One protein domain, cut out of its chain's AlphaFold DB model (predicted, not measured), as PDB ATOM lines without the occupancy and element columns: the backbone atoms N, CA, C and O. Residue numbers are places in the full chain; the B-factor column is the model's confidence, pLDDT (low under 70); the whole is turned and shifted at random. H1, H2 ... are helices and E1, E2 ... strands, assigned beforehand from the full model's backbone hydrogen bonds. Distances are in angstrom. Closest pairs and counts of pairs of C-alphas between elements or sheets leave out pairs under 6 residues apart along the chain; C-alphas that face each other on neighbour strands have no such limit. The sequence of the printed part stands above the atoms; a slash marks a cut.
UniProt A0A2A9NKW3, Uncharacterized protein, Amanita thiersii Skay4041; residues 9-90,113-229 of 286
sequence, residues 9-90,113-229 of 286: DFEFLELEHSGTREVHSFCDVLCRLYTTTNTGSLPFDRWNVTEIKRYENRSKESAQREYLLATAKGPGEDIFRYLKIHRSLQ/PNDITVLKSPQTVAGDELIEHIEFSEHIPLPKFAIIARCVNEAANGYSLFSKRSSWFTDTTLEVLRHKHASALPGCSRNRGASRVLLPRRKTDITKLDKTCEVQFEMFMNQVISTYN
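What this domain is: This is residues 9 to 90 and 113 to 229 of the 286 residues of an uncharacterized protein of Amanita thiersii Skay4041 (UniProt A0A2A9NKW3). A twisted sheet of five antiparallel strands, in the order E4 E3 E2 E1 E5, has H4 and H5 packed over one face, the hairpin H1 and H2 at its E4 edge, and the long helix H6 crossing H4 clear of the sheet. It forms two layers, helices on one face of a sheet, with H1, H2, H4 and H5 on that face, and residues 195 to 200 stick out. The printed part has 199 residues with six named helices and five named strands, in the order H1 H2 E1 E2 E3 E4 H3 E5 H4 H5 H6, of mixed class. It is compact, with a radius of gyration of the C-alphas of 16.7 A and spans of 52 by 36 by 36 A.

How they stand to each other: E1, residues 48 to 56, E2, residues 66 to 73, and E3, residues 80 to 87, form a meander, each strand the antiparallel neighbour of the one before, with N 53 and O 69 at 2.8 A and N 70 and O 83 at 2.9 A. E4, residues 114 to 119, is the edge strand beside E3, with N 84 and O 117 at 2.8 A. E5, residues 129 to 141, is the edge strand beside E1, with N 52 and O 134 at 2.8 A; it bends by 100 degrees at residue 138. H5, residues 166 to 180, runs along E2 at a height over the sheet of 8.8 A. On the same face H4, residues 142 to 158, runs along E3 at 10.4 A. H4 is the hub: it touches H5 at Val 152 and Thr 173, C-alphas 6.2 A apart, at a steep tilt of 54 degrees. H6, residues 206 to 229, touches H4 with residues 209 to 217 alone, closest at the C-alphas of Ile 148 and Cys 213, 5.5 A. H2, residues 23 to 33, touches H4 at a shallow tilt of 30 degrees, opposite ways, closest at the C-alphas of Val 23 and Arg 150, 5.8 A. H1, residues 9 to 17, forms a helical hairpin with H2. H3, residues 122 to 125, only grazes the sheet and is too short for an O i to N i+4 pair; every such pair is within hydrogen-bond range in H1, H2, H5 and H6, and 11 of 13 in H4.

Where its parts are: E5 measures 26.6 A from first to last C-alpha, E1 24.1 A, H4 25.6 A and H6 34.3 A. H1 begins at C-alpha 9, (218.336, 257.232, 137.879), and H6 ends at C-alpha 229, (228.750, 236.510, 149.557).

The domain as a whole: The C-alphas of Ser 195 and Asn 229, the two farthest apart, are 52.9 A apart. Residues 91 to 112 are not printed; C-alphas 90 and 113 are 5.9 A apart across the cut. H2 to E1 and H5 to H6 are long links. The pLDDT is under 70 at 43 residues, among them 158 to 164 and 182 to 203.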
ATOM      1  N   ASP A   9     219.593 256.681 137.386       75.44
ATOM      2  CA  ASP A   9     218.336 257.232 137.879       75.44
ATOM      3  C   ASP A   9     217.606 256.278 138.828       75.44
ATOM      4  O   ASP A   9     216.964 256.752 139.758       75.44
ATOM      5  N   PHE A  10     217.731 254.961 138.636       78.19
ATOM      6  CA  PHE A  10     217.083 253.957 139.480       78.19
ATOM      7  C   PHE A  10     217.765 253.839 140.848       78.19
ATOM      8  O   PHE A  10     217.084 253.828 141.870       78.19
ATOM      9  N   GLU A  11     219.101 253.846 140.882       77.38
ATOM     10  CA  GLU A  11     219.891 253.780 142.126       77.38
ATOM     11  C   GLU A  11     219.547 254.942 143.066       77.38
ATOM     12  O   GLU A  11     219.346 254.769 144.268       77.38
ATOM     13  N   PHE A  12     219.415 256.147 142.506       74.50
ATOM     14  CA  PHE A  12     219.023 257.316 143.284       74.50
ATOM     15  C   PHE A  12     217.537 257.380 143.593       74.50
ATOM     16  O   PHE A  12     217.170 257.992 144.592       74.50
ATOM     17  N   LEU A  13     216.690 256.743 142.788       75.50
ATOM     18  CA  LEU A  13     215.276 256.621 143.108       75.50
ATOM     19  C   LEU A  13     215.088 255.809 144.394       75.50
ATOM     20  O   LEU A  13     214.291 256.207 145.235       75.50
ATOM     21  N   GLU A  14     215.863 254.740 144.583       71.62
ATOM     22  CA  GLU A  14     215.885 253.951 145.821       71.62
ATOM     23  C   GLU A  14     216.387 254.783 147.015       71.62
ATOM     24  O   GLU A  14     215.770 254.787 148.086       71.62
ATOM     25  N   LEU A  15     217.440 255.584 146.805       71.38
ATOM     26  CA  LEU A  15     217.942 256.530 147.810       71.38
ATOM     27  C   LEU A  15     216.897 257.602 148.175       71.38
ATOM     28  O   LEU A  15     216.752 257.927 149.352       71.38
ATOM     29  N   GLU A  16     216.136 258.116 147.203       73.50
ATOM     30  CA  GLU A  16     215.066 259.107 147.397       73.50
ATOM     31  C   GLU A  16     213.808 258.502 148.063       73.50
ATOM     32  O   GLU A  16     213.222 259.129 148.947       73.50
ATOM     33  N   HIS A  17     213.391 257.291 147.665       68.94
ATOM     34  CA  HIS A  17     212.143 256.644 148.112       68.94
ATOM     35  C   HIS A  17     212.244 255.994 149.482       68.94
ATOM     36  O   HIS A  17     211.218 255.793 150.130       68.94
ATOM     37  N   SER A  18     213.456 255.689 149.946       60.25
ATOM     38  CA  SER A  18     213.672 255.061 151.251       60.25
ATOM     39  C   SER A  18     213.099 255.856 152.434       60.25
ATOM     40  O   SER A  18     213.015 255.317 153.536       60.25
ATOM     41  N   GLY A  19     212.676 257.114 152.231       52.56
ATOM     42  CA  GLY A  19     211.890 257.915 153.180       52.56
ATOM     43  C   GLY A  19     212.673 258.372 154.412       52.56
ATOM     44  O   GLY A  19     212.294 259.337 155.080       52.56
ATOM     45  N   THR A  20     213.802 257.732 154.691       58.03
ATOM     46  CA  THR A  20     214.669 258.038 155.811       58.03
ATOM     47  C   THR A  20     215.661 259.113 155.409       58.03
ATOM     48  O   THR A  20     216.614 258.870 154.671       58.03
ATOM     49  N   ARG A  21     215.437 260.319 155.920       70.94
ATOM     50  CA  ARG A  21     216.303 261.467 155.655       70.94
ATOM     51  C   ARG A  21     217.450 261.595 156.652       70.94
ATOM     52  O   ARG A  21     218.149 262.590 156.621       70.94
ATOM     53  N   GLU A  22     217.650 260.646 157.561       84.50
ATOM     54  CA  GLU A  22     218.746 260.735 158.529       84.50
ATOM     55  C   GLU A  22     220.074 260.215 157.952       84.50
ATOM     56  O   GLU A  22     220.091 259.209 157.249       84.50
ATOM     57  N   VAL A  23     221.200 260.857 158.296       84.50
ATOM     58  CA  VAL A  23     222.563 260.412 157.925       84.50
ATOM     59  C   VAL A  23     222.815 258.930 158.247       84.50
ATOM     60  O   VAL A  23     223.432 258.222 157.449       84.50
ATOM     61  N   HIS A  24     222.341 258.452 159.400       85.25
ATOM     62  CA  HIS A  24     222.441 257.049 159.809       85.25
ATOM     63  C   HIS A  24     221.713 256.132 158.837       85.25
ATOM     64  O   HIS A  24     222.337 255.275 158.218       85.25
ATOM     65  N   SER A  25     220.425 256.389 158.632       86.44
ATOM     66  CA  SER A  25     219.612 255.598 157.719       86.44
ATOM     67  C   SER A  25     220.104 255.679 156.279       86.44
ATOM     68  O   SER A  25     220.003 254.705 155.548       86.44
ATOM     69  N   PHE A  26     220.697 256.801 155.863       89.12
ATOM     70  CA  PHE A  26     221.308 256.915 154.543       89.12
ATOM     71  C   PHE A  26     222.464 255.919 154.356       89.12
ATOM     72  O   PHE A  26     222.583 255.316 153.291       89.12
ATOM     73  N   CYS A  27     223.278 255.679 155.390       90.44
ATOM     74  CA  CYS A  27     224.304 254.633 155.348       90.44
ATOM     75  C   CYS A  27     223.680 253.233 155.236       90.44
ATOM     76  O   CYS A  27     224.195 252.401 154.493       90.44
ATOM     77  N   ASP A  28     222.561 252.984 155.917       89.56
ATOM     78  CA  ASP A  28     221.845 251.704 155.838       89.56
ATOM     79  C   ASP A  28     221.215 251.491 154.456       89.56
ATOM     80  O   ASP A  28     221.234 250.385 153.919       89.56
ATOM     81  N   VAL A  29     220.688 252.553 153.837       89.19
ATOM     82  CA  VAL A  29     220.178 252.519 152.460       89.19
ATOM     83  C   VAL A  29     221.311 252.242 151.478       89.19
ATOM     84  O   VAL A  29     221.144 251.397 150.607       89.19
ATOM     85  N   LEU A  30     222.477 252.872 151.642       90.50
ATOM     86  CA  LEU A  30     223.652 252.538 150.837       90.50
ATOM     87  C   LEU A  30     224.080 251.081 151.047       90.50
ATOM     88  O   LEU A  30     224.362 250.394 150.074       90.50
ATOM     89  N   CYS A  31     224.087 250.578 152.285       90.56
ATOM     90  CA  CYS A  31     224.378 249.168 152.544       90.56
ATOM     91  C   CYS A  31     223.390 248.261 151.799       90.56
ATOM     92  O   CYS A  31     223.814 247.339 151.109       90.56
ATOM     93  N   ARG A  32     222.082 248.542 151.882       88.88
ATOM     94  CA  ARG A  32     221.050 247.803 151.140       88.88
ATOM     95  C   ARG A  32     221.302 247.848 149.636       88.88
ATOM     96  O   ARG A  32     221.405 246.789 149.027       88.88
ATOM     97  N   LEU A  33     221.548 249.032 149.078       88.31
ATOM     98  CA  LEU A  33     221.878 249.211 147.664       88.31
ATOM     99  C   LEU A  33     223.038 248.302 147.227       88.31
ATOM    100  O   LEU A  33     222.939 247.667 146.188       88.31
ATOM    101  N   TYR A  34     224.108 248.154 148.010       89.69
ATOM    102  CA  TYR A  34     225.225 247.266 147.642       89.69
ATOM    103  C   TYR A  34     225.053 245.799 148.071       89.69
ATOM    104  O   TYR A  34     225.957 244.993 147.871       89.69
ATOM    105  N   THR A  35     223.919 245.419 148.661       89.12
ATOM    106  CA  THR A  35     223.664 244.033 149.104       89.12
ATOM    107  C   THR A  35     222.469 243.377 148.423       89.12
ATOM    108  O   THR A  35     222.348 242.158 148.484       89.12
ATOM    109  N   THR A  36     221.618 244.135 147.728       85.62
ATOM    110  CA  THR A  36     220.496 243.586 146.955       85.62
ATOM    111  C   THR A  36     220.992 242.786 145.745       85.62
ATOM    112  O   THR A  36     221.992 243.134 145.120       85.62
ATOM    113  N   THR A  37     220.268 241.736 145.350       81.69
ATOM    114  CA  THR A  37     220.590 240.875 144.188       81.69
ATOM    115  C   THR A  37     220.855 241.662 142.901       81.69
ATOM    116  O   THR A  37     221.790 241.356 142.165       81.69
ATOM    117  N   ASN A  38     220.058 242.702 142.653       82.44
ATOM    118  CA  ASN A  38     220.116 243.502 141.428       82.44
ATOM    119  C   ASN A  38     221.316 244.460 141.373       82.44
ATOM    120  O   ASN A  38     221.731 244.864 140.289       82.44
ATOM    121  N   THR A  39     221.865 244.842 142.525       86.00
ATOM    122  CA  THR A  39     222.807 245.967 142.657       86.00
ATOM    123  C   THR A  39     224.067 245.621 143.453       86.00
ATOM    124  O   THR A  39     225.011 246.402 143.475       86.00
ATOM    125  N   GLY A  40     224.162 244.423 144.031       83.81
ATOM    126  CA  GLY A  40     225.314 244.001 144.832       83.81
ATOM    127  C   GLY A  40     226.600 243.762 144.039       83.81
ATOM    128  O   GLY A  40     227.674 243.656 144.617       83.81
ATOM    129  N   SER A  41     226.510 243.721 142.706       85.19
ATOM    130  CA  SER A  41     227.681 243.701 141.819       85.19
ATOM    131  C   SER A  41     228.196 245.097 141.448       85.19
ATOM    132  O   SER A  41     229.206 245.208 140.752       85.19
ATOM    133  N   LEU A  42     227.512 246.169 141.869       87.75
ATOM    134  CA  LEU A  42     227.931 247.533 141.561       87.75
ATOM    135  C   LEU A  42     229.234 247.878 142.300       87.75
ATOM    136  O   LEU A  42     229.372 247.560 143.484       87.75
ATOM    137  N   PRO A  43     230.184 248.562 141.640       89.25
ATOM    138  CA  PRO A  43     231.421 248.959 142.289       89.25
ATOM    139  C   PRO A  43     231.176 250.108 143.280       89.25
ATOM    140  O   PRO A  43     230.339 250.981 143.058       89.25
ATOM    141  N   PHE A  44     231.912 250.122 144.391       87.81
ATOM    142  CA  PHE A  44     231.720 251.099 145.474       87.81
ATOM    143  C   PHE A  44     232.116 252.532 145.101       87.81
ATOM    144  O   PHE A  44     231.616 253.492 145.688       87.81
ATOM    145  N   ASP A  45     233.016 252.674 144.132       88.94
ATOM    146  CA  ASP A  45     233.476 253.930 143.540       88.94
ATOM    147  C   ASP A  45     232.649 254.331 142.305       88.94
ATOM    148  O   ASP A  45     233.016 255.251 141.577       88.94
ATOM    149  N   ARG A  46     231.497 253.685 142.077       90.19
ATOM    150  CA  ARG A  46     230.548 254.060 141.017       90.19
ATOM    151  C   ARG A  46     230.052 255.496 141.152       90.19
ATOM    152  O   ARG A  46     229.813 256.160 140.145       90.19
ATOM    153  N   TRP A  47     229.874 255.945 142.392       92.38
ATOM    154  CA  TRP A  47     229.483 257.307 142.723       92.38
ATOM    155  C   TRP A  47     230.586 257.987 143.505       92.38
ATOM    156  O   TRP A  47     230.945 257.553 144.599       92.38
ATOM    157  N   ASN A  48     231.070 259.089 142.951       93.75
ATOM    158  CA  ASN A  48     232.233 259.797 143.445       93.75
ATOM    159  C   ASN A  48     231.876 261.229 143.802       93.75
ATOM    160  O   ASN A  48     231.403 261.996 142.965       93.75
ATOM    161  N   VAL A  49     232.122 261.610 145.048       94.81
ATOM    162  CA  VAL A  49     232.044 262.999 145.481       94.81
ATOM    163  C   VAL A  49     233.248 263.743 144.911       94.81
ATOM    164  O   VAL A  49     234.396 263.363 145.145       94.81
ATOM    165  N   THR A  50     232.959 264.778 144.127       93.38
ATOM    166  CA  THR A  50     233.944 265.554 143.350       93.38
ATOM    167  C   THR A  50     234.162 266.946 143.928       93.38
ATOM    168  O   THR A  50     235.284 267.439 143.970       93.38
ATOM    169  N   GLU A  51     233.105 267.548 144.463       93.75
ATOM    170  CA  GLU A  51     233.163 268.827 145.161       93.75
ATOM    171  C   GLU A  51     232.270 268.799 146.402       93.75
ATOM    172  O   GLU A  51     231.239 268.118 146.452       93.75
ATOM    173  N   ILE A  52     232.664 269.572 147.410       94.50
ATOM    174  CA  ILE A  52     231.839 269.894 148.568       94.50
ATOM    175  C   ILE A  52     231.828 271.405 148.755       94.50
ATOM    176  O   ILE A  52     232.863 272.064 148.874       94.50
ATOM    177  N   LYS A  53     230.622 271.952 148.840       93.81
ATOM    178  CA  LYS A  53     230.349 273.359 149.108       93.81
ATOM    179  C   LYS A  53     229.704 273.499 150.476       93.81
ATOM    180  O   LYS A  53     228.840 272.713 150.857       93.81
ATOM    181  N   ARG A  54     230.111 274.515 151.223       92.69
ATOM    182  CA  ARG A  54     229.488 274.921 152.479       92.69
ATOM    183  C   ARG A  54     228.698 276.186 152.239       92.69
ATOM    184  O   ARG A  54     229.259 277.194 151.807       92.69
ATOM    185  N   TYR A  55     227.433 276.135 152.609       91.25
ATOM    186  CA  TYR A  55     226.534 277.267 152.509       91.25
ATOM    187  C   TYR A  55     226.074 277.724 153.886       91.25
ATOM    188  O   TYR A  55     225.951 276.915 154.810       91.25
ATOM    189  N   GLU A  56     225.788 279.014 154.003       88.25
ATOM    190  CA  GLU A  56     225.113 279.626 155.142       88.25
ATOM    191  C   GLU A  56     223.821 280.291 154.664       88.25
ATOM    192  O   GLU A  56     223.821 281.125 153.755       88.25
ATOM    193  N   ASN A  57     222.700 279.918 155.278       83.94
ATOM    194  CA  ASN A  57     221.428 280.566 154.993       83.94
ATOM    195  C   ASN A  57     221.389 281.958 155.650       83.94
ATOM    196  O   ASN A  57     221.401 282.067 156.878       83.94
ATOM    197  N   ARG A  58     221.325 283.013 154.826       73.38
ATOM    198  CA  ARG A  58     221.271 284.424 155.259       73.38
ATOM    199  C   ARG A  58     219.863 284.933 155.593       73.38
ATOM    200  O   ARG A  58     219.708 286.111 155.921       73.38
ATOM    201  N   SER A  59     218.830 284.096 155.501       69.56
ATOM    202  CA  SER A  59     217.467 284.489 155.864       69.56
ATOM    203  C   SER A  59     217.408 284.935 157.325       69.56
ATOM    204  O   SER A  59     217.790 284.195 158.232       69.56
ATOM    205  N   LYS A  60     216.880 286.143 157.556       55.38
ATOM    206  CA  LYS A  60     216.720 286.740 158.892       55.38
ATOM    207  C   LYS A  60     215.759 285.957 159.797       55.38
ATOM    208  O   LYS A  60     215.784 286.153 161.007       55.38
ATOM    209  N   GLU A  61     214.919 285.089 159.231       57.25
ATOM    210  CA  GLU A  61     213.834 284.407 159.953       57.25
ATOM    211  C   GLU A  61     214.197 282.996 160.435       57.25
ATOM    212  O   GLU A  61     213.555 282.456 161.338       57.25
ATOM    213  N   SER A  62     215.251 282.386 159.888       55.00
ATOM    214  CA  SER A  62     215.710 281.061 160.304       55.00
ATOM    215  C   SER A  62     217.052 281.170 161.015       55.00
ATOM    216  O   SER A  62     218.006 281.679 160.441       55.00
ATOM    217  N   ALA A  63     217.140 280.667 162.251       58.22
ATOM    218  CA  ALA A  63     218.404 280.554 162.983       58.22
ATOM    219  C   ALA A  63     219.500 279.998 162.059       58.22
ATOM    220  O   ALA A  63     219.304 278.902 161.548       58.22
ATOM    221  N   GLN A  64     220.587 280.752 161.835       57.81
ATOM    222  CA  GLN A  64     221.682 280.463 160.891       57.81
ATOM    223  C   GLN A  64     221.913 278.956 160.693       57.81
ATOM    224  O   GLN A  64     222.490 278.267 161.545       57.81
ATOM    225  N   ARG A  65     221.411 278.420 159.574       78.31
ATOM    226  CA  ARG A  65     221.575 277.009 159.213       78.31
ATOM    227  C   ARG A  65     222.683 276.914 158.189       78.31
ATOM    228  O   ARG A  65     222.469 277.177 157.009       78.31
ATOM    229  N   GLU A  66     223.864 276.540 158.656       87.75
ATOM    230  CA  GLU A  66     224.896 276.074 157.750       87.75
ATOM    231  C   GLU A  66     224.612 274.637 157.298       87.75
ATOM    232  O   GLU A  66     224.057 273.831 158.054       87.75
ATOM    233  N   TYR A  67     225.009 274.307 156.074       91.06
ATOM    234  CA  TYR A  67     224.900 272.956 155.531       91.06
ATOM    235  C   TYR A  67     226.018 272.666 154.529       91.06
ATOM    236  O   TYR A  67     226.680 273.579 154.024       91.06
ATOM    237  N   LEU A  68     226.227 271.380 154.254       93.19
ATOM    238  CA  LEU A  68     227.109 270.915 153.187       93.19
ATOM    239  C   LEU A  68     226.279 270.534 151.966       93.19
ATOM    240  O   LEU A  68     225.203 269.953 152.098       93.19
ATOM    241  N   LEU A  69     226.794 270.841 150.786       94.25
ATOM    242  CA  LEU A  69     226.301 270.364 149.507       94.25
ATOM    243  C   LEU A  69     227.439 269.600 148.835       94.25
ATOM    244  O   LEU A  69     228.435 270.205 148.446       94.25
ATOM    245  N   ALA A  70     227.308 268.282 148.741       94.88
ATOM    246  CA  ALA A  70     228.269 267.431 148.050       94.88
ATOM    247  C   ALA A  70     227.760 267.102 146.646       94.88
ATOM    248  O   ALA A  70     226.607 266.697 146.500       94.88
ATOM    249  N   THR A  71     228.608 267.230 145.634       94.88
ATOM    250  CA  THR A  71     228.273 266.845 144.258       94.88
ATOM    251  C   THR A  71     228.847 265.466 143.978       94.88
ATOM    252  O   THR A  71     230.064 265.275 143.930       94.88
ATOM    253  N   ALA A  72     227.953 264.496 143.810       93.56
ATOM    254  CA  ALA A  72     228.263 263.125 143.450       93.56
ATOM    255  C   ALA A  72     228.142 262.946 141.931       93.56
ATOM    256  O   ALA A  72     227.069 263.147 141.356       93.56
ATOM    257  N   LYS A  73     229.246 262.557 141.295       93.25
ATOM    258  CA  LYS A  73     229.325 262.164 139.888       93.25
ATOM    259  C   LYS A  73     229.112 260.657 139.773       93.25
ATOM    260  O   LYS A  73     229.743 259.892 140.501       93.25
ATOM    261  N   GLY A  74     228.207 260.256 138.889       90.44
ATOM    262  CA  GLY A  74     227.874 258.864 138.611       90.44
ATOM    263  C   GLY A  74     228.651 258.270 137.428       90.44
ATOM    264  O   GLY A  74     229.581 258.888 136.913       90.44
ATOM    265  N   PRO A  75     228.237 257.086 136.948       85.19
ATOM    266  CA  PRO A  75     228.929 256.302 135.913       85.19
ATOM    267  C   PRO A  75     228.792 256.844 134.473       85.19
ATOM    268  O   PRO A  75     229.145 256.144 133.527       85.19
ATOM    269  N   GLY A  76     228.266 258.057 134.279       81.44
ATOM    270  CA  GLY A  76     228.098 258.696 132.967       81.44
ATOM    271  C   GLY A  76     228.649 260.122 132.958       81.44
ATOM    272  O   GLY A  76     228.772 260.736 134.019       81.44
ATOM    273  N   GLU A  77     228.977 260.647 131.772       74.75
ATOM    274  CA  GLU A  77     229.686 261.934 131.631       74.75
ATOM    275  C   GLU A  77     228.926 263.126 132.238       74.75
ATOM    276  O   GLU A  77     229.568 263.998 132.819       74.75
ATOM    277  N   ASP A  78     227.589 263.079 132.263       83.38
ATOM    278  CA  ASP A  78     226.731 264.166 132.761       83.38
ATOM    279  C   ASP A  78     225.777 263.751 133.893       83.38
ATOM    280  O   ASP A  78     224.752 264.389 134.154       83.38
ATOM    281  N   ILE A  79     226.084 262.652 134.583       88.25
ATOM    282  CA  ILE A  79     225.221 262.142 135.646       88.25
ATOM    283  C   ILE A  79     225.680 262.710 136.984       88.25
ATOM    284  O   ILE A  79     226.606 262.196 137.611       88.25
ATOM    285  N   PHE A  80     224.982 263.747 137.444       90.38
ATOM    286  CA  PHE A  80     225.247 264.390 138.727       90.38
ATOM    287  C   PHE A  80     224.063 264.285 139.682       90.38
ATOM    288  O   PHE A  80     222.889 264.315 139.287       90.38
ATOM    289  N   ARG A  81     224.388 264.188 140.967       90.75
ATOM    290  CA  ARG A  81     223.453 264.297 142.086       90.75
ATOM    291  C   ARG A  81     224.063 265.155 143.171       90.75
ATOM    292  O   ARG A  81     225.270 265.128 143.386       90.75
ATOM    293  N   TYR A  82     223.219 265.894 143.875       91.38
ATOM    294  CA  TYR A  82     223.666 266.778 144.940       91.38
ATOM    295  C   TYR A  82     223.110 266.285 146.267       91.38
ATOM    296  O   TYR A  82     221.903 266.114 146.415       91.38
ATOM    297  N   LEU A  83     223.984 266.061 147.238       91.31
ATOM    298  CA  LEU A  83     223.610 265.663 148.583       91.31
ATOM    299  C   LEU A  83     223.707 266.875 149.494       91.31
ATOM    300  O   LEU A  83     224.799 267.331 149.836       91.31
ATOM    301  N   LYS A  84     222.549 267.397 149.889       90.81
ATOM    302  CA  LYS A  84     222.435 268.456 150.886       90.81
ATOM    303  C   LYS A  84     222.369 267.821 152.268       90.81
ATOM    304  O   LYS A  84     221.378 267.177 152.594       90.81
ATOM    305  N   ILE A  85     223.407 268.019 153.074       90.25
ATOM    306  CA  ILE A  85     223.505 267.497 154.438       90.25
ATOM    307  C   ILE A  85     223.385 268.652 155.420       90.25
ATOM    308  O   ILE A  85     224.239 269.542 155.484       90.25
ATOM    309  N   HIS A  86     222.317 268.622 156.201       85.56
ATOM    310  CA  HIS A  86     221.982 269.617 157.199       85.56
ATOM    311  C   HIS A  86     221.896 268.969 158.576       85.56
ATOM    312  O   HIS A  86     221.229 267.956 158.770       85.56
ATOM    313  N   ARG A  87     222.502 269.627 159.563       79.44
ATOM    314  CA  ARG A  87     222.306 269.286 160.966       79.44
ATOM    315  C   ARG A  87     221.338 270.269 161.621       79.44
ATOM    316  O   ARG A  87     221.712 271.406 161.914       79.44
ATOM    317  N   SER A  88     220.105 269.823 161.843       71.00
ATOM    318  CA  SER A  88     219.112 270.502 162.668       71.00
ATOM    319  C   SER A  88     219.413 270.278 164.140       71.00
ATOM    320  O   SER A  88     219.515 269.155 164.632       71.00
ATOM    321  N   LEU A  89     219.433 271.367 164.890       64.50
ATOM    322  CA  LEU A  89     219.240 271.288 166.325       64.50
ATOM    323  C   LEU A  89     217.796 270.872 166.590       64.50
ATOM    324  O   LEU A  89     216.879 271.633 166.273       64.50
ATOM    325  N   GLN A  90     217.579 269.717 167.227       57.59
ATOM    326  CA  GLN A  90     216.334 269.536 167.965       57.59
ATOM    327  C   GLN A  90     216.277 270.679 168.979       57.59
ATOM    328  O   GLN A  90     217.096 270.751 169.899       57.59
ATOM    329  N   PRO A 113     217.169 265.513 163.024       65.12
ATOM    330  CA  PRO A 113     218.278 266.368 163.418       65.12
ATOM    331  C   PRO A 113     219.455 266.322 162.441       65.12
ATOM    332  O   PRO A 113     220.254 267.244 162.439       65.12
ATOM    333  N   ASN A 114     219.564 265.308 161.581       75.94
ATOM    334  CA  ASN A 114     220.671 265.145 160.640       75.94
ATOM    335  C   ASN A 114     220.121 264.779 159.257       75.94
ATOM    336  O   ASN A 114     220.206 263.633 158.838       75.94
ATOM    337  N   ASP A 115     219.503 265.757 158.601       83.88
ATOM    338  CA  ASP A 115     218.765 265.626 157.343       83.88
ATOM    339  C   ASP A 115     219.734 265.548 156.144       83.88
ATOM    340  O   ASP A 115     220.469 266.500 155.872       83.88
ATOM    341  N   ILE A 116     219.726 264.436 155.413       86.25
ATOM    342  CA  ILE A 116     220.303 264.281 154.079       86.25
ATOM    343  C   ILE A 116     219.162 264.373 153.071       86.25
ATOM    344  O   ILE A 116     218.216 263.592 153.095       86.25
ATOM    345  N   THR A 117     219.267 265.331 152.156       85.50
ATOM    346  CA  THR A 117     218.368 265.465 151.012       85.50
ATOM    347  C   THR A 117     219.157 265.274 149.725       85.50
ATOM    348  O   THR A 117     220.133 265.984 149.478       85.50
ATOM    349  N   VAL A 118     218.711 264.341 148.890       85.12
ATOM    350  CA  VAL A 118     219.194 264.196 147.515       85.12
ATOM    351  C   VAL A 118     218.469 265.206 146.630       85.12
ATOM    352  O   VAL A 118     217.252 265.363 146.706       85.12
ATOM    353  N   LEU A 119     219.220 265.901 145.785       84.44
ATOM    354  CA  LEU A 119     218.717 266.895 144.852       84.44
ATOM    355  C   LEU A 119     219.205 266.566 143.437       84.44
ATOM    356  O   LEU A 119     220.354 266.170 143.228       84.44
ATOM    357  N   LYS A 120     218.334 266.803 142.454       83.25
ATOM    358  CA  LYS A 120     218.649 266.668 141.020       83.25
ATOM    359  C   LYS A 120     219.321 267.914 140.439       83.25
ATOM    360  O   LYS A 120     219.992 267.829 139.420       83.25
ATOM    361  N   SER A 121     219.139 269.067 141.083       83.75
ATOM    362  CA  SER A 121     219.661 270.358 140.631       83.75
ATOM    363  C   SER A 121     220.137 271.201 141.820       83.75
ATOM    364  O   SER A 121     219.461 271.224 142.860       83.75
ATOM    365  N   PRO A 122     221.250 271.944 141.674       79.31
ATOM    366  CA  PRO A 122     221.759 272.824 142.716       79.31
ATOM    367  C   PRO A 122     220.969 274.139 142.789       79.31
ATOM    368  O   PRO A 122     221.158 274.916 143.712       79.31
ATOM    369  N   GLN A 123     220.039 274.414 141.869       76.19
ATOM    370  CA  GLN A 123     219.260 275.665 141.860       76.19
ATOM    371  C   GLN A 123     218.457 275.890 143.154       76.19
ATOM    372  O   GLN A 123     218.147 277.024 143.507       76.19
ATOM    373  N   THR A 124     218.188 274.824 143.912       69.56
ATOM    374  CA  THR A 124     217.564 274.889 145.243       69.56
ATOM    375  C   THR A 124     218.421 275.591 146.308       69.56
ATOM    376  O   THR A 124     217.925 275.837 147.408       69.56
ATOM    377  N   VAL A 125     219.681 275.934 146.006       76.81
ATOM    378  CA  VAL A 125     220.591 276.680 146.893       76.81
ATOM    379  C   VAL A 125     220.845 278.130 146.453       76.81
ATOM    380  O   VAL A 125     221.648 278.819 147.071       76.81
ATOM    381  N   ALA A 126     220.155 278.627 145.417       71.00
ATOM    382  CA  ALA A 126     220.450 279.913 144.764       71.00
ATOM    383  C   ALA A 126     220.335 281.174 145.656       71.00
ATOM    384  O   ALA A 126     220.792 282.240 145.252       71.00
ATOM    385  N   GLY A 127     219.742 281.074 146.850       78.75
ATOM    386  CA  GLY A 127     219.619 282.184 147.806       78.75
ATOM    387  C   GLY A 127     220.590 282.138 148.992       78.75
ATOM    388  O   GLY A 127     220.608 283.075 149.789       78.75
ATOM    389  N   ASP A 128     221.371 281.066 149.133       87.38
ATOM    390  CA  ASP A 128     222.261 280.871 150.278       87.38
ATOM    391  C   ASP A 128     223.682 281.376 149.976       87.38
ATOM    392  O   ASP A 128     224.160 281.326 148.841       87.38
ATOM    393  N   GLU A 129     224.391 281.864 150.996       89.19
ATOM    394  CA  GLU A 129     225.763 282.343 150.833       89.19
ATOM    395  C   GLU A 129     226.736 281.168 150.757       89.19
ATOM    396  O   GLU A 129     226.802 280.352 151.676       89.19
ATOM    397  N   LEU A 130     227.546 281.113 149.699       90.69
ATOM    398  CA  LEU A 130     228.678 280.194 149.617       90.69
ATOM    399  C   LEU A 130     229.821 280.674 150.526       90.69
ATOM    400  O   LEU A 130     230.506 281.656 150.227       90.69
ATOM    401  N   ILE A 131     230.053 279.941 151.613       89.56
ATOM    402  CA  ILE A 131     231.102 280.231 152.598       89.56
ATOM    403  C   ILE A 131     232.432 279.611 152.181       89.56
ATOM    404  O   ILE A 131     233.493 280.225 152.314       89.56
ATOM    405  N   GLU A 132     232.386 278.367 151.709       89.50
ATOM    406  CA  GLU A 132     233.585 277.591 151.423       89.50
ATOM    407  C   GLU A 132     233.331 276.574 150.315       89.50
ATOM    408  O   GLU A 132     232.251 275.991 150.232       89.50
ATOM    409  N   HIS A 133     234.338 276.357 149.475       91.19
ATOM    410  CA  HIS A 133     234.298 275.399 148.380       91.19
ATOM    411  C   HIS A 133     235.578 274.561 148.381       91.19
ATOM    412  O   HIS A 133     236.681 275.106 148.481       91.19
ATOM    413  N   ILE A 134     235.411 273.244 148.301       89.50
ATOM    414  CA  ILE A 134     236.483 272.263 148.183       89.50
ATOM    415  C   ILE A 134     236.207 271.414 146.947       89.50
ATOM    416  O   ILE A 134     235.158 270.782 146.861       89.50
ATOM    417  N   GLU A 135     237.165 271.380 146.032       90.62
ATOM    418  CA  GLU A 135     237.193 270.465 144.896       90.62
ATOM    419  C   GLU A 135     238.300 269.435 145.132       90.62
ATOM    420  O   GLU A 135     239.400 269.793 145.570       90.62
ATOM    421  N   PHE A 136     237.999 268.160 144.900       85.38
ATOM    422  CA  PHE A 136     238.937 267.068 145.136       85.38
ATOM    423  C   PHE A 136     239.593 266.638 143.825       85.38
ATOM    424  O   PHE A 136     238.893 266.331 142.860       85.38
ATOM    425  N   SER A 137     240.928 266.560 143.793       80.69
ATOM    426  CA  SER A 137     241.631 265.967 142.647       80.69
ATOM    427  C   SER A 137     241.475 264.447 142.604       80.69
ATOM    428  O   SER A 137     241.489 263.853 141.532       80.69
ATOM    429  N   GLU A 138     241.325 263.825 143.774       83.81
ATOM    430  CA  GLU A 138     241.013 262.408 143.928       83.81
ATOM    431  C   GLU A 138     239.558 262.236 144.348       83.81
ATOM    432  O   GLU A 138     239.056 262.916 145.240       83.81
ATOM    433  N   HIS A 139     238.871 261.305 143.707       84.62
ATOM    434  CA  HIS A 139     237.471 261.042 143.979       84.62
ATOM    435  C   HIS A 139     237.254 260.387 145.350       84.62
ATOM    436  O   HIS A 139     238.005 259.501 145.760       84.62
ATOM    437  N   ILE A 140     236.189 260.794 146.049       92.94
ATOM    438  CA  ILE A 140     235.768 260.160 147.304       92.94
ATOM    439  C   ILE A 140     234.535 259.300 147.028       92.94
ATOM    440  O   ILE A 140     233.493 259.862 146.684       92.94
ATOM    441  N   PRO A 141     234.584 257.974 147.244       94.69
ATOM    442  CA  PRO A 141     233.405 257.132 147.102       94.69
ATOM    443  C   PRO A 141     232.249 257.636 147.973       94.69
ATOM    444  O   PRO A 141     232.438 257.956 149.152       94.69
ATOM    445  N   LEU A 142     231.038 257.683 147.422       93.81
ATOM    446  CA  LEU A 142     229.848 258.173 148.122       93.81
ATOM    447  C   LEU A 142     229.618 257.485 149.484       93.81
ATOM    448  O   LEU A 142     229.355 258.202 150.456       93.81
ATOM    449  N   PRO A 143     229.784 256.152 149.628       94.31
ATOM    450  CA  PRO A 143     229.664 255.503 150.933       94.31
ATOM    451  C   PRO A 143     230.695 256.008 151.938       94.31
ATOM    452  O   PRO A 143     230.369 256.237 153.100       94.31
ATOM    453  N   LYS A 144     231.922 256.277 151.487       95.38
ATOM    454  CA  LYS A 144     232.983 256.819 152.337       95.38
ATOM    455  C   LYS A 144     232.623 258.211 152.853       95.38
ATOM    456  O   LYS A 144     232.781 258.486 154.042       95.38
ATOM    457  N   PHE A 145     232.078 259.071 151.993       95.19
ATOM    458  CA  PHE A 145     231.581 260.387 152.403       95.19
ATOM    459  C   PHE A 145     230.413 260.292 153.400       95.19
ATOM    460  O   PHE A 145     230.420 260.992 154.415       95.19
ATOM    461  N   ALA A 146     229.448 259.401 153.159       93.62
ATOM    462  CA  ALA A 146     228.320 259.176 154.066       93.62
ATOM    463  C   ALA A 146     228.780 258.715 155.461       93.62
ATOM    464  O   ALA A 146     228.325 259.254 156.472       93.62
ATOM    465  N   ILE A 147     229.747 257.793 155.521       95.19
ATOM    466  CA  ILE A 147     230.349 257.327 156.777       95.19
ATOM    467  C   ILE A 147     231.071 258.465 157.506       95.19
ATOM    468  O   ILE A 147     230.884 258.618 158.710       95.19
ATOM    469  N   ILE A 148     231.829 259.314 156.801       95.00
ATOM    470  CA  ILE A 148     232.460 260.496 157.413       95.00
ATOM    471  C   ILE A 148     231.397 261.409 158.034       95.00
ATOM    472  O   ILE A 148     231.535 261.821 159.188       95.00
ATOM    473  N   ALA A 149     230.319 261.708 157.303       93.19
ATOM    474  CA  ALA A 149     229.216 262.509 157.827       93.19
ATOM    475  C   ALA A 149     228.585 261.858 159.074       93.19
ATOM    476  O   ALA A 149     228.342 262.552 160.065       93.19
ATOM    477  N   ARG A 150     228.386 260.532 159.070       92.56
ATOM    478  CA  ARG A 150     227.868 259.772 160.219       92.56
ATOM    479  C   ARG A 150     228.789 259.875 161.430       92.56
ATOM    480  O   ARG A 150     228.332 260.256 162.504       92.56
ATOM    481  N   CYS A 151     230.082 259.612 161.261       92.62
ATOM    482  CA  CYS A 151     231.059 259.660 162.347       92.62
ATOM    483  C   CYS A 151     231.180 261.060 162.955       92.62
ATOM    484  O   CYS A 151     231.235 261.199 164.177       92.62
ATOM    485  N   VAL A 152     231.185 262.113 162.131       91.00
ATOM    486  CA  VAL A 152     231.203 263.500 162.627       91.00
ATOM    487  C   VAL A 152     229.925 263.809 163.406       91.00
ATOM    488  O   VAL A 152     229.982 264.436 164.466       91.00
ATOM    489  N   ASN A 153     228.775 263.351 162.913       88.12
ATOM    490  CA  ASN A 153     227.507 263.515 163.608       88.12
ATOM    491  C   ASN A 153     227.496 262.809 164.978       88.12
ATOM    492  O   ASN A 153     227.137 263.420 165.983       88.12
ATOM    493  N   GLU A 154     227.947 261.557 165.045       87.31
ATOM    494  CA  GLU A 154     228.040 260.787 166.292       87.31
ATOM    495  C   GLU A 154     229.029 261.397 167.281       87.31
ATOM    496  O   GLU A 154     228.727 261.513 168.471       87.31
ATOM    497  N   ALA A 155     230.184 261.856 166.791       85.88
ATOM    498  CA  ALA A 155     231.187 262.514 167.617       85.88
ATOM    499  C   ALA A 155     230.589 263.714 168.356       85.88
ATOM    500  O   ALA A 155     230.942 263.960 169.507       85.88
ATOM    501  N   ALA A 156     229.634 264.416 167.742       78.88
ATOM    502  CA  ALA A 156     228.973 265.563 168.340       78.88
ATOM    503  C   ALA A 156     228.207 265.252 169.635       78.88
ATOM    504  O   ALA A 156     228.079 266.145 170.478       78.88
ATOM    505  N   ASN A 157     227.719 264.018 169.807       71.31
ATOM    506  CA  ASN A 157     227.008 263.583 171.015       71.31
ATOM    507  C   ASN A 157     227.925 263.566 172.250       71.31
ATOM    508  O   ASN A 157     227.444 263.736 173.367       71.31
ATOM    509  N   GLY A 158     229.242 263.426 172.055       65.06
ATOM    510  CA  GLY A 158     230.244 263.465 173.125       65.06
ATOM    511  C   GLY A 158     230.671 264.872 173.564       65.06
ATOM    512  O   GLY A 158     231.441 265.010 174.515       65.06
ATOM    513  N   TYR A 159     230.195 265.929 172.901       59.66
ATOM    514  CA  TYR A 159     230.560 267.313 173.213       59.66
ATOM    515  C   TYR A 159     229.343 268.098 173.754       59.66
ATOM    516  O   TYR A 159     228.205 267.863 173.351       59.66
ATOM    517  N   SER A 160     229.568 269.042 174.680       54.12
ATOM    518  CA  SER A 160     228.507 269.854 175.308       54.12
ATOM    519  C   SER A 160     227.821 270.815 174.324       54.12
ATOM    520  O   SER A 160     228.324 271.030 173.230       54.12
ATOM    521  N   LEU A 161     226.699 271.425 174.748       49.62
ATOM    522  CA  LEU A 161     225.755 272.337 174.053       49.62
ATOM    523  C   LEU A 161     226.280 273.212 172.881       49.62
ATOM    524  O   LEU A 161     225.500 273.564 171.998       49.62
ATOM    525  N   PHE A 162     227.571 273.546 172.829       46.62
ATOM    526  CA  PHE A 162     228.225 274.288 171.743       46.62
ATOM    527  C   PHE A 162     228.572 273.440 170.499       46.62
ATOM    528  O   PHE A 162     228.632 273.982 169.397       46.62
ATOM    529  N   SER A 163     228.737 272.121 170.643       50.38
ATOM    530  CA  SER A 163     228.995 271.146 169.564       50.38
ATOM    531  C   SER A 163     227.781 270.799 168.718       50.38
ATOM    532  O   SER A 163     227.875 270.067 167.733       50.38
ATOM    533  N   LYS A 164     226.614 271.284 169.134       57.00
ATOM    534  CA  LYS A 164     225.355 271.014 168.462       57.00
ATOM    535  C   LYS A 164     225.056 272.050 167.366       57.00
ATOM    536  O   LYS A 164     224.091 271.894 166.632       57.00
ATOM    537  N   ARG A 165     225.886 273.094 167.211       70.50
ATOM    538  CA  ARG A 165     225.740 274.066 166.116       70.50
ATOM    539  C   ARG A 165     225.980 273.388 164.763       70.50
ATOM    540  O   ARG A 165     226.948 272.646 164.605       70.50
ATOM    541  N   SER A 166     225.131 273.703 163.788       78.00
ATOM    542  CA  SER A 166     225.271 273.294 162.382       78.00
ATOM    543  C   SER A 166     226.669 273.611 161.836       78.00
ATOM    544  O   SER A 166     227.266 272.782 161.156       78.00
ATOM    545  N   SER A 167     227.242 274.745 162.252       82.81
ATOM    546  CA  SER A 167     228.590 275.162 161.866       82.81
ATOM    547  C   SER A 167     229.721 274.280 162.381       82.81
ATOM    548  O   SER A 167     230.721 274.119 161.690       82.81
ATOM    549  N   TRP A 168     229.579 273.669 163.564       85.31
ATOM    550  CA  TRP A 168     230.579 272.720 164.063       85.31
ATOM    551  C   TRP A 168     230.605 271.459 163.201       85.31
ATOM    552  O   TRP A 168     231.683 270.956 162.897       85.31
ATOM    553  N   PHE A 169     229.433 270.968 162.785       87.81
ATOM    554  CA  PHE A 169     229.332 269.794 161.921       87.81
ATOM    555  C   PHE A 169     229.979 270.065 160.562       87.81
ATOM    556  O   PHE A 169     230.891 269.340 160.178       87.81
ATOM    557  N   THR A 170     229.584 271.149 159.886       90.19
ATOM    558  CA  THR A 170     230.159 271.514 158.583       90.19
ATOM    559  C   THR A 170     231.670 271.741 158.678       90.19
ATOM    560  O   THR A 170     232.414 271.197 157.867       90.19
ATOM    561  N   ASP A 171     232.149 272.470 159.694       88.62
ATOM    562  CA  ASP A 171     233.582 272.695 159.917       88.62
ATOM    563  C   ASP A 171     234.351 271.391 160.121       88.62
ATOM    564  O   ASP A 171     235.367 271.174 159.463       88.62
ATOM    565  N   THR A 172     233.868 270.528 161.017       89.75
ATOM    566  CA  THR A 172     234.564 269.295 161.401       89.75
ATOM    567  C   THR A 172     234.586 268.300 160.248       89.75
ATOM    568  O   THR A 172     235.629 267.710 159.978       89.75
ATOM    569  N   THR A 173     233.481 268.145 159.513       92.44
ATOM    570  CA  THR A 173     233.443 267.296 158.314       92.44
ATOM    571  C   THR A 173     234.452 267.770 157.275       92.44
ATOM    572  O   THR A 173     235.223 266.960 156.765       92.44
ATOM    573  N   LEU A 174     234.512 269.076 156.995       91.50
ATOM    574  CA  LEU A 174     235.496 269.622 156.057       91.50
ATOM    575  C   LEU A 174     236.931 269.473 156.575       91.50
ATOM    576  O   LEU A 174     237.844 269.266 155.786       91.50
ATOM    577  N   GLU A 175     237.162 269.588 157.882       90.00
ATOM    578  CA  GLU A 175     238.486 269.398 158.481       90.00
ATOM    579  C   GLU A 175     238.969 267.946 158.368       90.00
ATOM    580  O   GLU A 175     240.108 267.731 157.958       90.00
ATOM    581  N   VAL A 176     238.098 266.959 158.616       91.75
ATOM    582  CA  VAL A 176     238.391 265.530 158.388       91.75
ATOM    583  C   VAL A 176     238.705 265.267 156.913       91.75
ATOM    584  O   VAL A 176     239.712 264.636 156.597       91.75
ATOM    585  N   LEU A 177     237.896 265.803 155.995       91.06
ATOM    586  CA  LEU A 177     238.122 265.649 154.555       91.06
ATOM    587  C   LEU A 177     239.450 266.270 154.107       91.06
ATOM    588  O   LEU A 177     240.182 265.660 153.334       91.06
ATOM    589  N   ARG A 178     239.806 267.453 154.623       87.94
ATOM    590  CA  ARG A 178     241.107 268.075 154.329       87.94
ATOM    591  C   ARG A 178     242.271 267.299 154.918       87.94
ATOM    592  O   ARG A 178     243.288 267.200 154.253       87.94
ATOM    593  N   HIS A 179     242.147 266.782 156.140       85.31
ATOM    594  CA  HIS A 179     243.200 265.973 156.758       85.31
ATOM    595  C   HIS A 179     243.548 264.771 155.873       85.31
ATOM    596  O   HIS A 179     244.716 264.468 155.655       85.31
ATOM    597  N   LYS A 180     242.516 264.153 155.301       80.75
ATOM    598  CA  LYS A 180     242.617 262.975 154.451       80.75
ATOM    599  C   LYS A 180     243.125 263.255 153.039       80.75
ATOM    600  O   LYS A 180     243.905 262.480 152.503       80.75
ATOM    601  N   HIS A 181     242.695 264.369 152.455       77.44
ATOM    602  CA  HIS A 181     243.011 264.748 151.077       77.44
ATOM    603  C   HIS A 181     243.985 265.930 151.012       77.44
ATOM    604  O   HIS A 181     243.988 266.673 150.038       77.44
ATOM    605  N   ALA A 182     244.817 266.131 152.039       67.25
ATOM    606  CA  ALA A 182     245.674 267.314 152.169       67.25
ATOM    607  C   ALA A 182     246.605 267.532 150.961       67.25
ATOM    608  O   ALA A 182     246.903 268.671 150.612       67.25
ATOM    609  N   SER A 183     247.031 266.449 150.306       59.38
ATOM    610  CA  SER A 183     247.866 266.453 149.098       59.38
ATOM    611  C   SER A 183     247.090 266.646 147.786       59.38
ATOM    612  O   SER A 183     247.711 266.871 146.753       59.38
ATOM    613  N   ALA A 184     245.758 266.568 147.816       57.97
ATOM    614  CA  ALA A 184     244.866 266.423 146.661       57.97
ATOM    615  C   ALA A 184     243.884 267.608 146.488       57.97
ATOM    616  O   ALA A 184     242.824 267.475 145.875       57.97
ATOM    617  N   LEU A 185     244.198 268.778 147.061       61.25
ATOM    618  CA  LEU A 185     243.334 269.967 147.027       61.25
ATOM    619  C   LEU A 185     243.972 271.097 146.201       61.25
ATOM    620  O   LEU A 185     244.714 271.909 146.755       61.25
ATOM    621  N   PRO A 186     243.678 271.191 144.890       53.53
ATOM    622  CA  PRO A 186     244.286 272.188 144.005       53.53
ATOM    623  C   PRO A 186     243.786 273.630 144.226       53.53
ATOM    624  O   PRO A 186     244.371 274.566 143.689       53.53
ATOM    625  N   GLY A 187     242.753 273.858 145.046       55.84
ATOM    626  CA  GLY A 187     242.254 275.209 145.306       55.84
ATOM    627  C   GLY A 187     241.194 275.274 146.398       55.84
ATOM    628  O   GLY A 187     240.001 275.244 146.121       55.84
ATOM    629  N   CYS A 188     241.604 275.414 147.660       53.88
ATOM    630  CA  CYS A 188     240.663 275.725 148.738       53.88
ATOM    631  C   CYS A 188     240.412 277.244 148.754       53.88
ATOM    632  O   CYS A 188     241.179 278.002 149.350       53.88
ATOM    633  N   SER A 189     239.349 277.707 148.093       54.47
ATOM    634  CA  SER A 189     238.941 279.114 148.176       54.47
ATOM    635  C   SER A 189     238.120 279.343 149.447       54.47
ATOM    636  O   SER A 189     237.032 278.789 149.618       54.47
ATOM    637  N   ARG A 190     238.653 280.160 150.361       58.22
ATOM    638  CA  ARG A 190     237.913 280.699 151.509       58.22
ATOM    639  C   ARG A 190     237.567 282.151 151.227       58.22
ATOM    640  O   ARG A 190     238.466 282.993 151.193       58.22
ATOM    641  N   ASN A 191     236.279 282.462 151.131       51.09
ATOM    642  CA  ASN A 191     235.817 283.844 151.176       51.09
ATOM    643  C   ASN A 191     236.084 284.392 152.588       51.09
ATOM    644  O   ASN A 191     235.332 284.142 153.527       51.09
ATOM    645  N   ARG A 192     237.194 285.123 152.768       45.50
ATOM    646  CA  ARG A 192     237.617 285.737 154.047       45.50
ATOM    647  C   ARG A 192     236.754 286.956 154.442       45.50
ATOM    648  O   ARG A 192     237.286 287.956 154.910       45.50
ATOM    649  N   GLY A 193     235.438 286.897 154.229       43.47
ATOM    650  CA  GLY A 193     234.497 287.984 154.535       43.47
ATOM    651  C   GLY A 193     233.787 287.861 155.887       43.47
ATOM    652  O   GLY A 193     233.275 288.851 156.397       43.47
ATOM    653  N   ALA A 194     233.767 286.677 156.505       41.78
ATOM    654  CA  ALA A 194     233.085 286.466 157.780       41.78
ATOM    655  C   ALA A 194     234.077 286.547 158.949       41.78
ATOM    656  O   ALA A 194     234.870 285.632 159.183       41.78
ATOM    657  N   SER A 195     234.020 287.652 159.692       36.16
ATOM    658  CA  SER A 195     234.711 287.833 160.970       36.16
ATOM    659  C   SER A 195     234.244 286.753 161.958       36.16
ATOM    660  O   SER A 195     233.169 286.848 162.548       36.16
ATOM    661  N   ARG A 196     235.007 285.662 162.090       45.34
ATOM    662  CA  ARG A 196     234.694 284.573 163.024       45.34
ATOM    663  C   ARG A 196     235.413 284.824 164.340       45.34
ATOM    664  O   ARG A 196     236.626 284.675 164.438       45.34
ATOM    665  N   VAL A 197     234.624 285.174 165.353       38.91
ATOM    666  CA  VAL A 197     235.015 285.150 166.764       38.91
ATOM    667  C   VAL A 197     235.687 283.804 167.056       38.91
ATOM    668  O   VAL A 197     235.054 282.748 166.968       38.91
ATOM    669  N   LEU A 198     236.983 283.847 167.371       39.03
ATOM    670  CA  LEU A 198     237.791 282.718 167.830       39.03
ATOM    671  C   LEU A 198     237.307 282.296 169.222       39.03
ATOM    672  O   LEU A 198     237.918 282.619 170.237       39.03
ATOM    673  N   LEU A 199     236.169 281.609 169.289       39.69
ATOM    674  CA  LEU A 199     235.771 280.942 170.521       39.69
ATOM    675  C   LEU A 199     236.681 279.727 170.749       39.69
ATOM    676  O   LEU A 199     237.047 279.060 169.773       39.69
ATOM    677  N   PRO A 200     237.025 279.403 172.010       38.44
ATOM    678  CA  PRO A 200     237.892 278.279 172.334       38.44
ATOM    679  C   PRO A 200     237.185 276.982 171.935       38.44
ATOM    680  O   PRO A 200     236.344 276.449 172.661       38.44
ATOM    681  N   ARG A 201     237.483 276.475 170.737       52.53
ATOM    682  CA  ARG A 201     237.065 275.138 170.327       52.53
ATOM    683  C   ARG A 201     237.798 274.171 171.251       52.53
ATOM    684  O   ARG A 201     239.027 274.156 171.252       52.53
ATOM    685  N   ARG A 202     237.081 273.331 172.011       53.06
ATOM    686  CA  ARG A 202     237.684 272.051 172.413       53.06
ATOM    687  C   ARG A 202     238.113 271.404 171.103       53.06
ATOM    688  O   ARG A 202     237.260 271.150 170.256       53.06
ATOM    689  N   LYS A 203     239.424 271.288 170.901       65.12
ATOM    690  CA  LYS A 203     240.013 270.807 169.657       65.12
ATOM    691  C   LYS A 203     239.505 269.383 169.467       65.12
ATOM    692  O   LYS A 203     239.905 268.494 170.214       65.12
ATOM    693  N   THR A 204     238.548 269.194 168.561       75.00
ATOM    694  CA  THR A 204     238.186 267.853 168.118       75.00
ATOM    695  C   THR A 204     239.478 267.217 167.637       75.00
ATOM    696  O   THR A 204     240.207 267.822 166.853       75.00
ATOM    697  N   ASP A 205     239.816 266.052 168.182       87.50
ATOM    698  CA  ASP A 205     240.989 265.313 167.735       87.50
ATOM    699  C   ASP A 205     240.675 264.746 166.348       87.50
ATOM    700  O   ASP A 205     240.097 263.666 166.211       87.50
ATOM    701  N   ILE A 206     240.973 265.546 165.323       88.38
ATOM    702  CA  ILE A 206     240.698 265.225 163.922       88.38
ATOM    703  C   ILE A 206     241.422 263.947 163.523       88.38
ATOM    704  O   ILE A 206     240.841 263.131 162.821       88.38
ATOM    705  N   THR A 207     242.638 263.715 164.022       89.94
ATOM    706  CA  THR A 207     243.394 262.496 163.731       89.94
ATOM    707  C   THR A 207     242.702 261.263 164.315       89.94
ATOM    708  O   THR A 207     242.591 260.239 163.642       89.94
ATOM    709  N   LYS A 208     242.192 261.339 165.551       91.19
ATOM    710  CA  LYS A 208     241.395 260.249 166.140       91.19
ATOM    711  C   LYS A 208     240.073 260.045 165.396       91.19
ATOM    712  O   LYS A 208     239.669 258.900 165.182       91.19
ATOM    713  N   LEU A 209     239.398 261.128 165.012       91.31
ATOM    714  CA  LEU A 209     238.133 261.062 164.283       91.31
ATOM    715  C   LEU A 209     238.318 260.462 162.884       91.31
ATOM    716  O   LEU A 209     237.561 259.577 162.515       91.31
ATOM    717  N   ASP A 210     239.354 260.862 162.152       92.62
ATOM    718  CA  ASP A 210     239.699 260.322 160.833       92.62
ATOM    719  C   ASP A 210     239.988 258.814 160.891       92.62
ATOM    720  O   ASP A 210     239.393 258.038 160.146       92.62
ATOM    721  N   LYS A 211     240.782 258.363 161.875       94.12
ATOM    722  CA  LYS A 211     240.977 256.924 162.140       94.12
ATOM    723  C   LYS A 211     239.661 256.197 162.422       94.12
ATOM    724  O   LYS A 211     239.462 255.084 161.950       94.12
ATOM    725  N   THR A 212     238.763 256.826 163.182       94.25
ATOM    726  CA  THR A 212     237.437 256.259 163.469       94.25
ATOM    727  C   THR A 212     236.607 256.131 162.190       94.25
ATOM    728  O   THR A 212     235.979 255.096 161.984       94.25
ATOM    729  N   CYS A 213     236.639 257.139 161.314       94.56
ATOM    730  CA  CYS A 213     235.974 257.100 160.013       94.56
ATOM    731  C   CYS A 213     236.499 255.959 159.132       94.56
ATOM    732  O   CYS A 213     235.695 255.287 158.494       94.56
ATOM    733  N   GLU A 214     237.815 255.717 159.102       95.19
ATOM    734  CA  GLU A 214     238.382 254.612 158.312       95.19
ATOM    735  C   GLU A 214     237.960 253.244 158.842       95.19
ATOM    736  O   GLU A 214     237.476 252.427 158.067       95.19
ATOM    737  N   VAL A 215     238.024 253.021 160.158       96.75
ATOM    738  CA  VAL A 215     237.551 251.762 160.762       96.75
ATOM    739  C   VAL A 215     236.067 251.533 160.459       96.75
ATOM    740  O   VAL A 215     235.663 250.437 160.084       96.75
ATOM    741  N   GLN A 216     235.240 252.573 160.577       95.94
ATOM    742  CA  GLN A 216     233.807 252.489 160.281       95.94
ATOM    743  C   GLN A 216     233.532 252.218 158.796       95.94
ATOM    744  O   GLN A 216     232.587 251.500 158.468       95.94
ATOM    745  N   PHE A 217     234.358 252.757 157.900       95.88
ATOM    746  CA  PHE A 217     234.261 252.486 156.471       95.88
ATOM    747  C   PHE A 217     234.690 251.051 156.141       95.88
ATOM    748  O   PHE A 217     233.982 250.364 155.411       95.88
ATOM    749  N   GLU A 218     235.774 250.548 156.733       96.12
ATOM    750  CA  GLU A 218     236.181 249.142 156.600       96.12
ATOM    751  C   GLU A 218     235.100 248.185 157.117       96.12
ATOM    752  O   GLU A 218     234.771 247.203 156.453       96.12
ATOM    753  N   MET A 219     234.487 248.488 158.267       95.75
ATOM    754  CA  MET A 219     233.362 247.712 158.800       95.75
ATOM    755  C   MET A 219     232.174 247.692 157.836       95.75
ATOM    756  O   MET A 219     231.609 246.625 157.595       95.75
ATOM    757  N   PHE A 220     231.822 248.845 157.261       94.88
ATOM    758  CA  PHE A 220     230.775 248.943 156.245       94.88
ATOM    759  C   PHE A 220     231.090 248.055 155.033       94.88
ATOM    760  O   PHE A 220     230.257 247.250 154.621       94.88
ATOM    761  N   MET A 221     232.311 248.139 154.501       95.00
ATOM    762  CA  MET A 221     232.740 247.342 153.348       95.00
ATOM    763  C   MET A 221     232.693 245.841 153.648       95.00
ATOM    764  O   MET A 221     232.148 245.067 152.863       95.00
ATOM    765  N   ASN A 222     233.191 245.427 154.814       95.00
ATOM    766  CA  ASN A 222     233.154 244.032 155.252       95.00
ATOM    767  C   ASN A 222     231.721 243.517 155.410       95.00
ATOM    768  O   ASN A 222     231.430 242.386 155.021       95.00
ATOM    769  N   GLN A 223     230.816 244.341 155.947       93.44
ATOM    770  CA  GLN A 223     229.403 243.996 156.070       93.44
ATOM    771  C   GLN A 223     228.767 243.780 154.695       93.44
ATOM    772  O   GLN A 223     228.099 242.762 154.493       93.44
ATOM    773  N   VAL A 224     229.002 244.687 153.743       92.00
ATOM    774  CA  VAL A 224     228.484 244.555 152.377       92.00
ATOM    775  C   VAL A 224     229.019 243.286 151.714       92.00
ATOM    776  O   VAL A 224     228.230 242.458 151.266       92.00
ATOM    777  N   ILE A 225     230.339 243.086 151.719       92.19
ATOM    778  CA  ILE A 225     230.990 241.925 151.094       92.19
ATOM    779  C   ILE A 225     230.485 240.618 151.715       92.19
ATOM    780  O   ILE A 225     230.115 239.690 150.999       92.19
ATOM    781  N   SER A 226     230.420 240.541 153.046       92.88
ATOM    782  CA  SER A 226     229.899 239.366 153.751       92.88
ATOM    783  C   SER A 226     228.446 239.076 153.369       92.88
ATOM    784  O   SER A 226     228.077 237.919 153.177       92.88
ATOM    785  N   THR A 227     227.606 240.106 153.287       90.38
ATOM    786  CA  THR A 227     226.176 239.948 152.979       90.38
ATOM    787  C   THR A 227     225.979 239.504 151.534       90.38
ATOM    788  O   THR A 227     225.257 238.542 151.282       90.38
ATOM    789  N   TYR A 228     226.698 240.127 150.600       87.25
ATOM    790  CA  TYR A 228     226.694 239.742 149.194       87.25
ATOM    791  C   TYR A 228     227.170 238.297 148.995       87.25
ATOM    792  O   TYR A 228     226.516 237.518 148.308       87.25
ATOM    793  N   ASN A 229     228.252 237.883 149.660       88.62
ATOM    794  CA  ASN A 229     228.750 236.510 149.557       88.62
ATOM    795  C   ASN A 229     227.741 235.477 150.079       88.62
ATOM    796  O   ASN A 229     227.581 234.426 149.462       88.62
TER     797      ASN A 229